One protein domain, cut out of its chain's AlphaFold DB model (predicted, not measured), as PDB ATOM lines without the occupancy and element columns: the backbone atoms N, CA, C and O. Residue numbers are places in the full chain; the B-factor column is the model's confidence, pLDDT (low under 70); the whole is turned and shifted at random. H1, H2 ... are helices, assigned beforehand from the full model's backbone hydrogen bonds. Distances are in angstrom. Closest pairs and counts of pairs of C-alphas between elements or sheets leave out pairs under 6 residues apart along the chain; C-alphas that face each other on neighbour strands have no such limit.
ATOM      1  N   GLU A 142     -39.552 -56.573  19.894       88.31
ATOM      2  CA  GLU A 142     -39.393 -57.532  20.998       88.31
ATOM      3  C   GLU A 142     -38.284 -57.141  21.986       88.31
ATOM      4  O   GLU A 142     -38.160 -57.745  23.055       88.31
ATOM      5  N   SER A 143     -37.435 -56.172  21.633       88.56
ATOM      6  CA  SER A 143     -36.419 -55.637  22.538       88.56
ATOM      7  C   SER A 143     -37.059 -54.668  23.525       88.56
ATOM      8  O   SER A 143     -37.790 -53.766  23.121       88.56
ATOM      9  N   GLU A 144     -36.753 -54.811  24.818       88.69
ATOM     10  CA  GLU A 144     -37.247 -53.884  25.843       88.69
ATOM     11  C   GLU A 144     -36.835 -52.436  25.540       88.69
ATOM     12  O   GLU A 144     -37.626 -51.515  25.738       88.69
ATOM     13  N   ASP A 145     -35.630 -52.224  25.007       86.75
ATOM     14  CA  ASP A 145     -35.141 -50.891  24.646       86.75
ATOM     15  C   ASP A 145     -35.899 -50.307  23.455       86.75
ATOM     16  O   ASP A 145     -36.313 -49.148  23.490       86.75
ATOM     17  N   GLU A 146     -36.138 -51.113  22.420       86.38
ATOM     18  CA  GLU A 146     -36.892 -50.675  21.241       86.38
ATOM     19  C   GLU A 146     -38.353 -50.402  21.600       86.38
ATOM     20  O   GLU A 146     -38.919 -49.404  21.162       86.38
ATOM     21  N   ILE A 147     -38.950 -51.233  22.460       89.25
ATOM     22  CA  ILE A 147     -40.302 -51.033  22.991       89.25
ATOM     23  C   ILE A 147     -40.370 -49.740  23.810       89.25
ATOM     24  O   ILE A 147     -41.324 -48.972  23.664       89.25
ATOM     25  N   ARG A 148     -39.368 -49.454  24.654       87.06
ATOM     26  CA  ARG A 148     -39.292 -48.190  25.406       87.06
ATOM     27  C   ARG A 148     -39.187 -46.987  24.471       87.06
ATOM     28  O   ARG A 148     -39.940 -46.030  24.648       87.06
ATOM     29  N   ALA A 149     -38.315 -47.049  23.466       86.19
ATOM     30  CA  ALA A 149     -38.161 -45.990  22.470       86.19
ATOM     31  C   ALA A 149     -39.450 -45.778  21.658       86.19
ATOM     32  O   ALA A 149     -39.886 -44.642  21.473       86.19
ATOM     33  N   TYR A 150     -40.117 -46.862  21.251       88.44
ATOM     34  CA  TYR A 150     -41.416 -46.812  20.584       88.44
ATOM     35  C   TYR A 150     -42.479 -46.146  21.458       88.44
ATOM     36  O   TYR A 150     -43.155 -45.226  21.005       88.44
ATOM     37  N   LYS A 151     -42.602 -46.547  22.730       89.25
ATOM     38  CA  LYS A 151     -43.556 -45.948  23.677       89.25
ATOM     39  C   LYS A 151     -43.287 -44.458  23.900       89.25
ATOM     40  O   LYS A 151     -44.236 -43.687  24.010       89.25
ATOM     41  N   ALA A 152     -42.022 -44.044  23.957       87.94
ATOM     42  CA  ALA A 152     -41.657 -42.632  24.062       87.94
ATOM     43  C   ALA A 152     -42.046 -41.854  22.795       87.94
ATOM     44  O   ALA A 152     -42.695 -40.816  22.897       87.94
ATOM     45  N   HIS A 153     -41.731 -42.388  21.610       86.56
ATOM     46  CA  HIS A 153     -42.127 -41.789  20.335       86.56
ATOM     47  C   HIS A 153     -43.654 -41.669  20.223       86.56
ATOM     48  O   HIS A 153     -44.160 -40.612  19.856       86.56
ATOM     49  N   LYS A 154     -44.396 -42.703  20.638       89.00
ATOM     50  CA  LYS A 154     -45.863 -42.688  20.669       89.00
ATOM     51  C   LYS A 154     -46.419 -41.550  21.522       89.00
ATOM     52  O   LYS A 154     -47.274 -40.816  21.045       89.00
ATOM     53  N   LYS A 155     -45.881 -41.343  22.728       90.00
ATOM     54  CA  LYS A 155     -46.288 -40.227  23.600       90.00
ATOM     55  C   LYS A 155     -46.025 -38.858  22.976       90.00
ATOM     56  O   LYS A 155     -46.822 -37.946  23.159       90.00
ATOM     57  N   VAL A 156     -44.914 -38.702  22.253       87.62
ATOM     58  CA  VAL A 156     -44.606 -37.450  21.540       87.62
ATOM     59  C   VAL A 156     -45.630 -37.204  20.434       87.62
ATOM     60  O   VAL A 156     -46.158 -36.102  20.337       87.62
ATOM     61  N   VAL A 157     -45.949 -38.229  19.641       87.94
ATOM     62  CA  VAL A 157     -46.970 -38.149  18.586       87.94
ATOM     63  C   VAL A 157     -48.345 -37.795  19.168       87.94
ATOM     64  O   VAL A 157     -49.006 -36.898  18.654       87.94
ATOM     65  N   GLU A 158     -48.749 -38.438  20.267       89.44
ATOM     66  CA  GLU A 158     -50.001 -38.141  20.979       89.44
ATOM     67  C   GLU A 158     -50.040 -36.685  21.471       89.44
ATOM     68  O   GLU A 158     -50.987 -35.965  21.167       89.44
ATOM     69  N   ALA A 159     -48.981 -36.210  22.134       89.56
ATOM     70  CA  ALA A 159     -48.898 -34.831  22.619       89.56
ATOM     71  C   ALA A 159     -48.919 -33.796  21.481       89.56
ATOM     72  O   ALA A 159     -49.519 -32.730  21.619       89.56
ATOM     73  N   LEU A 160     -48.283 -34.097  20.344       87.38
ATOM     74  CA  LEU A 160     -48.344 -33.242  19.158       87.38
ATOM     75  C   LEU A 160     -49.768 -33.198  18.589       87.38
ATOM     76  O   LEU A 160     -50.270 -32.116  18.287       87.38
ATOM     77  N   ASN A 161     -50.445 -34.342  18.485       89.06
ATOM     78  CA  ASN A 161     -51.834 -34.392  18.028       89.06
ATOM     79  C   ASN A 161     -52.780 -33.628  18.965       89.06
ATOM     80  O   ASN A 161     -53.642 -32.901  18.473       89.06
ATOM     81  N   GLU A 162     -52.586 -33.711  20.284       89.38
ATOM     82  CA  GLU A 162     -53.331 -32.911  21.267       89.38
ATOM     83  C   GLU A 162     -53.059 -31.409  21.113       89.38
ATOM     84  O   GLU A 162     -53.993 -30.609  21.078       89.38
ATOM     85  N   PHE A 163     -51.789 -31.017  20.975       88.75
ATOM     86  CA  PHE A 163     -51.394 -29.612  20.847       88.75
ATOM     87  C   PHE A 163     -51.963 -28.958  19.584       88.75
ATOM     88  O   PHE A 163     -52.431 -27.819  19.623       88.75
ATOM     89  N   PHE A 164     -51.937 -29.675  18.459       85.38
ATOM     90  CA  PHE A 164     -52.428 -29.166  17.179       85.38
ATOM     91  C   PHE A 164     -53.918 -29.441  16.937       85.38
ATOM     92  O   PHE A 164     -54.495 -28.848  16.025       85.38
ATOM     93  N   ASN A 165     -54.552 -30.306  17.735       82.50
ATOM     94  CA  ASN A 165     -55.965 -30.683  17.635       82.50
ATOM     95  C   ASN A 165     -56.389 -31.034  16.190       82.50
ATOM     96  O   ASN A 165     -57.350 -30.477  15.649       82.50
ATOM     97  N   GLY A 166     -55.589 -31.868  15.515       71.75
ATOM     98  CA  GLY A 166     -55.801 -32.281  14.117       71.75
ATOM     99  C   GLY A 166     -55.533 -31.204  13.051       71.75
ATOM    100  O   GLY A 166     -55.760 -31.432  11.862       71.75
ATOM    101  N   ARG A 167     -55.055 -30.010  13.432       76.94
ATOM    102  CA  ARG A 167     -54.694 -28.917  12.509       76.94
ATOM    103  C   ARG A 167     -53.182 -28.776  12.400       76.94
ATOM    104  O   ARG A 167     -52.588 -27.834  12.924       76.94
ATOM    105  N   ILE A 168     -52.559 -29.722  11.707       79.94
ATOM    106  CA  ILE A 168     -51.101 -29.765  11.555       79.94
ATOM    107  C   ILE A 168     -50.627 -28.688  10.566       79.94
ATOM    108  O   ILE A 168     -51.047 -28.709   9.405       79.94
ATOM    109  N   PRO A 169     -49.726 -27.767  10.966       77.50
ATOM    110  CA  PRO A 169     -49.157 -26.790  10.049       77.50
ATOM    111  C   PRO A 169     -48.371 -27.482   8.932       77.50
ATOM    112  O   PRO A 169     -47.609 -28.413   9.181       77.50
ATOM    113  N   MET A 170     -48.495 -26.976   7.706       72.06
ATOM    114  CA  MET A 170     -47.895 -27.574   6.504       72.06
ATOM    115  C   MET A 170     -46.376 -27.816   6.627       72.06
ATOM    116  O   MET A 170     -45.876 -28.824   6.145       72.06
ATOM    117  N   LEU A 171     -45.650 -26.946   7.341       73.94
ATOM    118  CA  LEU A 171     -44.205 -27.087   7.583       73.94
ATOM    119  C   LEU A 171     -43.831 -28.274   8.487       73.94
ATOM    120  O   LEU A 171     -42.695 -28.724   8.457       73.94
ATOM    121  N   TRP A 172     -44.751 -28.784   9.304       70.56
ATOM    122  CA  TRP A 172     -44.478 -29.921  10.190       70.56
ATOM    123  C   TRP A 172     -44.668 -31.266   9.486       70.56
ATOM    124  O   TRP A 172     -44.082 -32.262   9.903       70.56
ATOM    125  N   GLN A 173     -45.404 -31.281   8.372       69.69
ATOM    126  CA  GLN A 173     -45.574 -32.464   7.523       69.69
ATOM    127  C   GLN A 173     -44.266 -32.876   6.824       69.69
ATOM    128  O   GLN A 173     -44.159 -33.993   6.339       69.69
ATOM    129  N   THR A 174     -43.257 -31.995   6.771       66.19
ATOM    130  CA  THR A 174     -41.923 -32.341   6.251       66.19
ATOM    131  C   THR A 174     -41.024 -33.001   7.296       66.19
ATOM    132  O   THR A 174     -39.955 -33.491   6.946       66.19
ATOM    133  N   LEU A 175     -41.410 -32.958   8.576       65.44
ATOM    134  CA  LEU A 175     -40.613 -33.465   9.700       65.44
ATOM    135  C   LEU A 175     -41.191 -34.750  10.302       65.44
ATOM    136  O   LEU A 175     -40.450 -35.518  10.911       65.44
ATOM    137  N   PHE A 176     -42.491 -34.980  10.133       76.88
ATOM    138  CA  PHE A 176     -43.206 -36.119  10.695       76.88
ATOM    139  C   PHE A 176     -44.138 -36.730   9.658       76.88
ATOM    140  O   PHE A 176     -44.701 -36.019   8.824       76.88
ATOM    141  N   ASP A 177     -44.367 -38.035   9.775       84.06
ATOM    142  CA  ASP A 177     -45.391 -38.697   8.983       84.06
ATOM    143  C   ASP A 177     -46.776 -38.238   9.447       84.06
ATOM    144  O   ASP A 177     -47.080 -38.216  10.643       84.06
ATOM    145  N   VAL A 178     -47.620 -37.870   8.485       82.75
ATOM    146  CA  VAL A 178     -48.975 -37.371   8.731       82.75
ATOM    147  C   VAL A 178     -49.966 -38.143   7.875       82.75
ATOM    148  O   VAL A 178     -49.771 -38.309   6.671       82.75
ATOM    149  N   LYS A 179     -51.064 -38.593   8.483       83.12
ATOM    150  CA  LYS A 179     -52.173 -39.260   7.795       83.12
ATOM    151  C   LYS A 179     -53.487 -38.690   8.305       83.12
ATOM    152  O   LYS A 179     -53.686 -38.580   9.506       83.12
ATOM    153  N   ASN A 180     -54.375 -38.309   7.389       81.62
ATOM    154  CA  ASN A 180     -55.685 -37.721   7.707       81.62
ATOM    155  C   ASN A 180     -55.630 -36.502   8.655       81.62
ATOM    156  O   ASN A 180     -56.577 -36.256   9.392       81.62
ATOM    157  N   GLY A 181     -54.541 -35.725   8.624       78.81
ATOM    158  CA  GLY A 181     -54.376 -34.550   9.487       78.81
ATOM    159  C   GLY A 181     -53.850 -34.850  10.895       78.81
ATOM    160  O   GLY A 181     -53.792 -33.933  11.708       78.81
ATOM    161  N   GLU A 182     -53.418 -36.082  11.166       84.69
ATOM    162  CA  GLU A 182     -52.800 -36.492  12.432       84.69
ATOM    163  C   GLU A 182     -51.368 -36.983  12.207       84.69
ATOM    164  O   GLU A 182     -51.070 -37.643  11.207       84.69
ATOM    165  N   PHE A 183     -50.477 -36.673  13.146       87.06
ATOM    166  CA  PHE A 183     -49.149 -37.260  13.210       87.06
ATOM    167  C   PHE A 183     -49.290 -38.753  13.483       87.06
ATOM    168  O   PHE A 183     -50.055 -39.164  14.359       87.06
ATOM    169  N   ILE A 184     -48.533 -39.561  12.750       87.00
ATOM    170  CA  ILE A 184     -48.504 -41.012  12.909       87.00
ATOM    171  C   ILE A 184     -47.074 -41.495  13.123       87.00
ATOM    172  O   ILE A 184     -46.101 -40.865  12.712       87.00
ATOM    173  N   ILE A 185     -46.942 -42.653  13.765       84.25
ATOM    174  CA  ILE A 185     -45.654 -43.337  13.859       84.25
ATOM    175  C   ILE A 185     -45.384 -44.031  12.524       84.25
ATOM    176  O   ILE A 185     -46.221 -44.805  12.059       84.25
ATOM    177  N   ASN A 186     -44.202 -43.806  11.945       81.19
ATOM    178  CA  ASN A 186     -43.761 -44.543  10.766       81.19
ATOM    179  C   ASN A 186     -43.649 -46.047  11.094       81.19
ATOM    180  O   ASN A 186     -42.804 -46.418  11.917       81.19
ATOM    181  N   PRO A 187     -44.419 -46.936  10.443       75.38
ATOM    182  CA  PRO A 187     -44.329 -48.376  10.689       75.38
ATOM    183  C   PRO A 187     -42.986 -48.991  10.253       75.38
ATOM    184  O   PRO A 187     -42.665 -50.114  10.638       75.38
ATOM    185  N   ASN A 188     -42.188 -48.269   9.461       77.19
ATOM    186  CA  ASN A 188     -40.837 -48.649   9.042       77.19
ATOM    187  C   ASN A 188     -39.734 -47.974   9.882       77.19
ATOM    188  O   ASN A 188     -38.556 -48.094   9.539       77.19
ATOM    189  N   ALA A 189     -40.082 -47.262  10.962       78.44
ATOM    190  CA  ALA A 189     -39.095 -46.675  11.862       78.44
ATOM    191  C   ALA A 189     -38.195 -47.764  12.465       78.44
ATOM    192  O   ALA A 189     -38.666 -48.729  13.068       78.44
ATOM    193  N   ASN A 190     -36.882 -47.584  12.336       76.88
ATOM    194  CA  ASN A 190     -35.910 -48.509  12.898       76.88
ATOM    195  C   ASN A 190     -35.424 -48.015  14.269       76.88
ATOM    196  O   ASN A 190     -34.484 -47.225  14.378       76.88
ATOM    197  N   TYR A 191     -36.072 -48.509  15.323       78.88
ATOM    198  CA  TYR A 191     -35.777 -48.121  16.704       78.88
ATOM    199  C   TYR A 191     -34.406 -48.583  17.204       78.88
ATOM    200  O   TYR A 191     -33.861 -47.965  18.118       78.88
ATOM    201  N   LYS A 192     -33.790 -49.579  16.558       72.56
ATOM    202  CA  LYS A 192     -32.418 -50.003  16.857       72.56
ATOM    203  C   LYS A 192     -31.404 -48.882  16.621       72.56
ATOM    204  O   LYS A 192     -30.472 -48.726  17.402       72.56
ATOM    205  N   TYR A 193     -31.591 -48.086  15.565       64.31
ATOM    206  CA  TYR A 193     -30.704 -46.958  15.252       64.31
ATOM    207  C   TYR A 193     -30.980 -45.726  16.117       64.31
ATOM    208  O   TYR A 193     -30.056 -44.974  16.408       64.31
ATOM    209  N   ILE A 194     -32.220 -45.539  16.578       64.00
ATOM    210  CA  ILE A 194     -32.593 -44.422  17.466       64.00
ATOM    211  C   ILE A 194     -31.876 -44.538  18.820       64.00
ATOM    212  O   ILE A 194     -31.482 -43.534  19.406       64.00
ATOM    213  N   LEU A 195     -31.636 -45.763  19.285       61.06
ATOM    214  CA  LEU A 195     -30.880 -46.049  20.507       61.06
ATOM    215  C   LEU A 195     -29.351 -45.912  20.325       61.06
ATOM    216  O   LEU A 195     -28.610 -45.965  21.302       61.06
ATOM    217  N   GLY A 196     -28.870 -45.740  19.086       50.00
ATOM    218  CA  GLY A 196     -27.468 -45.906  18.691       50.00
ATOM    219  C   GLY A 196     -26.550 -44.681  18.767       50.00
ATOM    220  O   GLY A 196     -25.393 -44.816  18.395       50.00
TER     221      GLY A 196
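Overview. This is residues 142 to 196 of the 200 residues of an uncharacterized protein of Bacteroides luti (UniProt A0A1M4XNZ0). One long helix, H1, makes the long axis, and from its far end a long stretch with no named element, residues 165 to 190, folds back along it to the first turns of H1, where the short helix H2 begins close by at Tyr 191 and points away to one side, about perpendicular to H1. The 55 printed residues hold two named helices, H1 then H2, and no named strand; the class is all helix, with under half of the residues in named elements. The whole is only just compact, close to loose, with a radius of gyration of the C-alphas of 12.1 A, and elongated, spanning 34 by 19 by 16 A.

Arrangement. H1, residues 144 to 164, touches H2, residues 191 to 196, with residues 145 to 150 alone. The closest C-alphas, of Glu 146 and Tyr 191, are 5.3 A apart. Their lines are about perpendicular, at 76 degrees. Every O i to N i+4 pair is within hydrogen-bond range in H1, and 1 of 2 in H2. Residues 178 to 179 pair briefly with 182 to 183, antiparallel.

Along the chain. H1 runs 30.3 A from C-alpha 144 at (-37.247, -53.884, 25.843). H2 ends at C-alpha 196, (-27.468, -45.906, 18.691).

Size, cuts and confidence. The farthest C-alphas, of Glu 142 and Met 170, are 34.3 A apart. The printed part has no cut. The link from H1 to H2 is long. pLDDT is under 70 at residues 173 to 175 and 193 to 196.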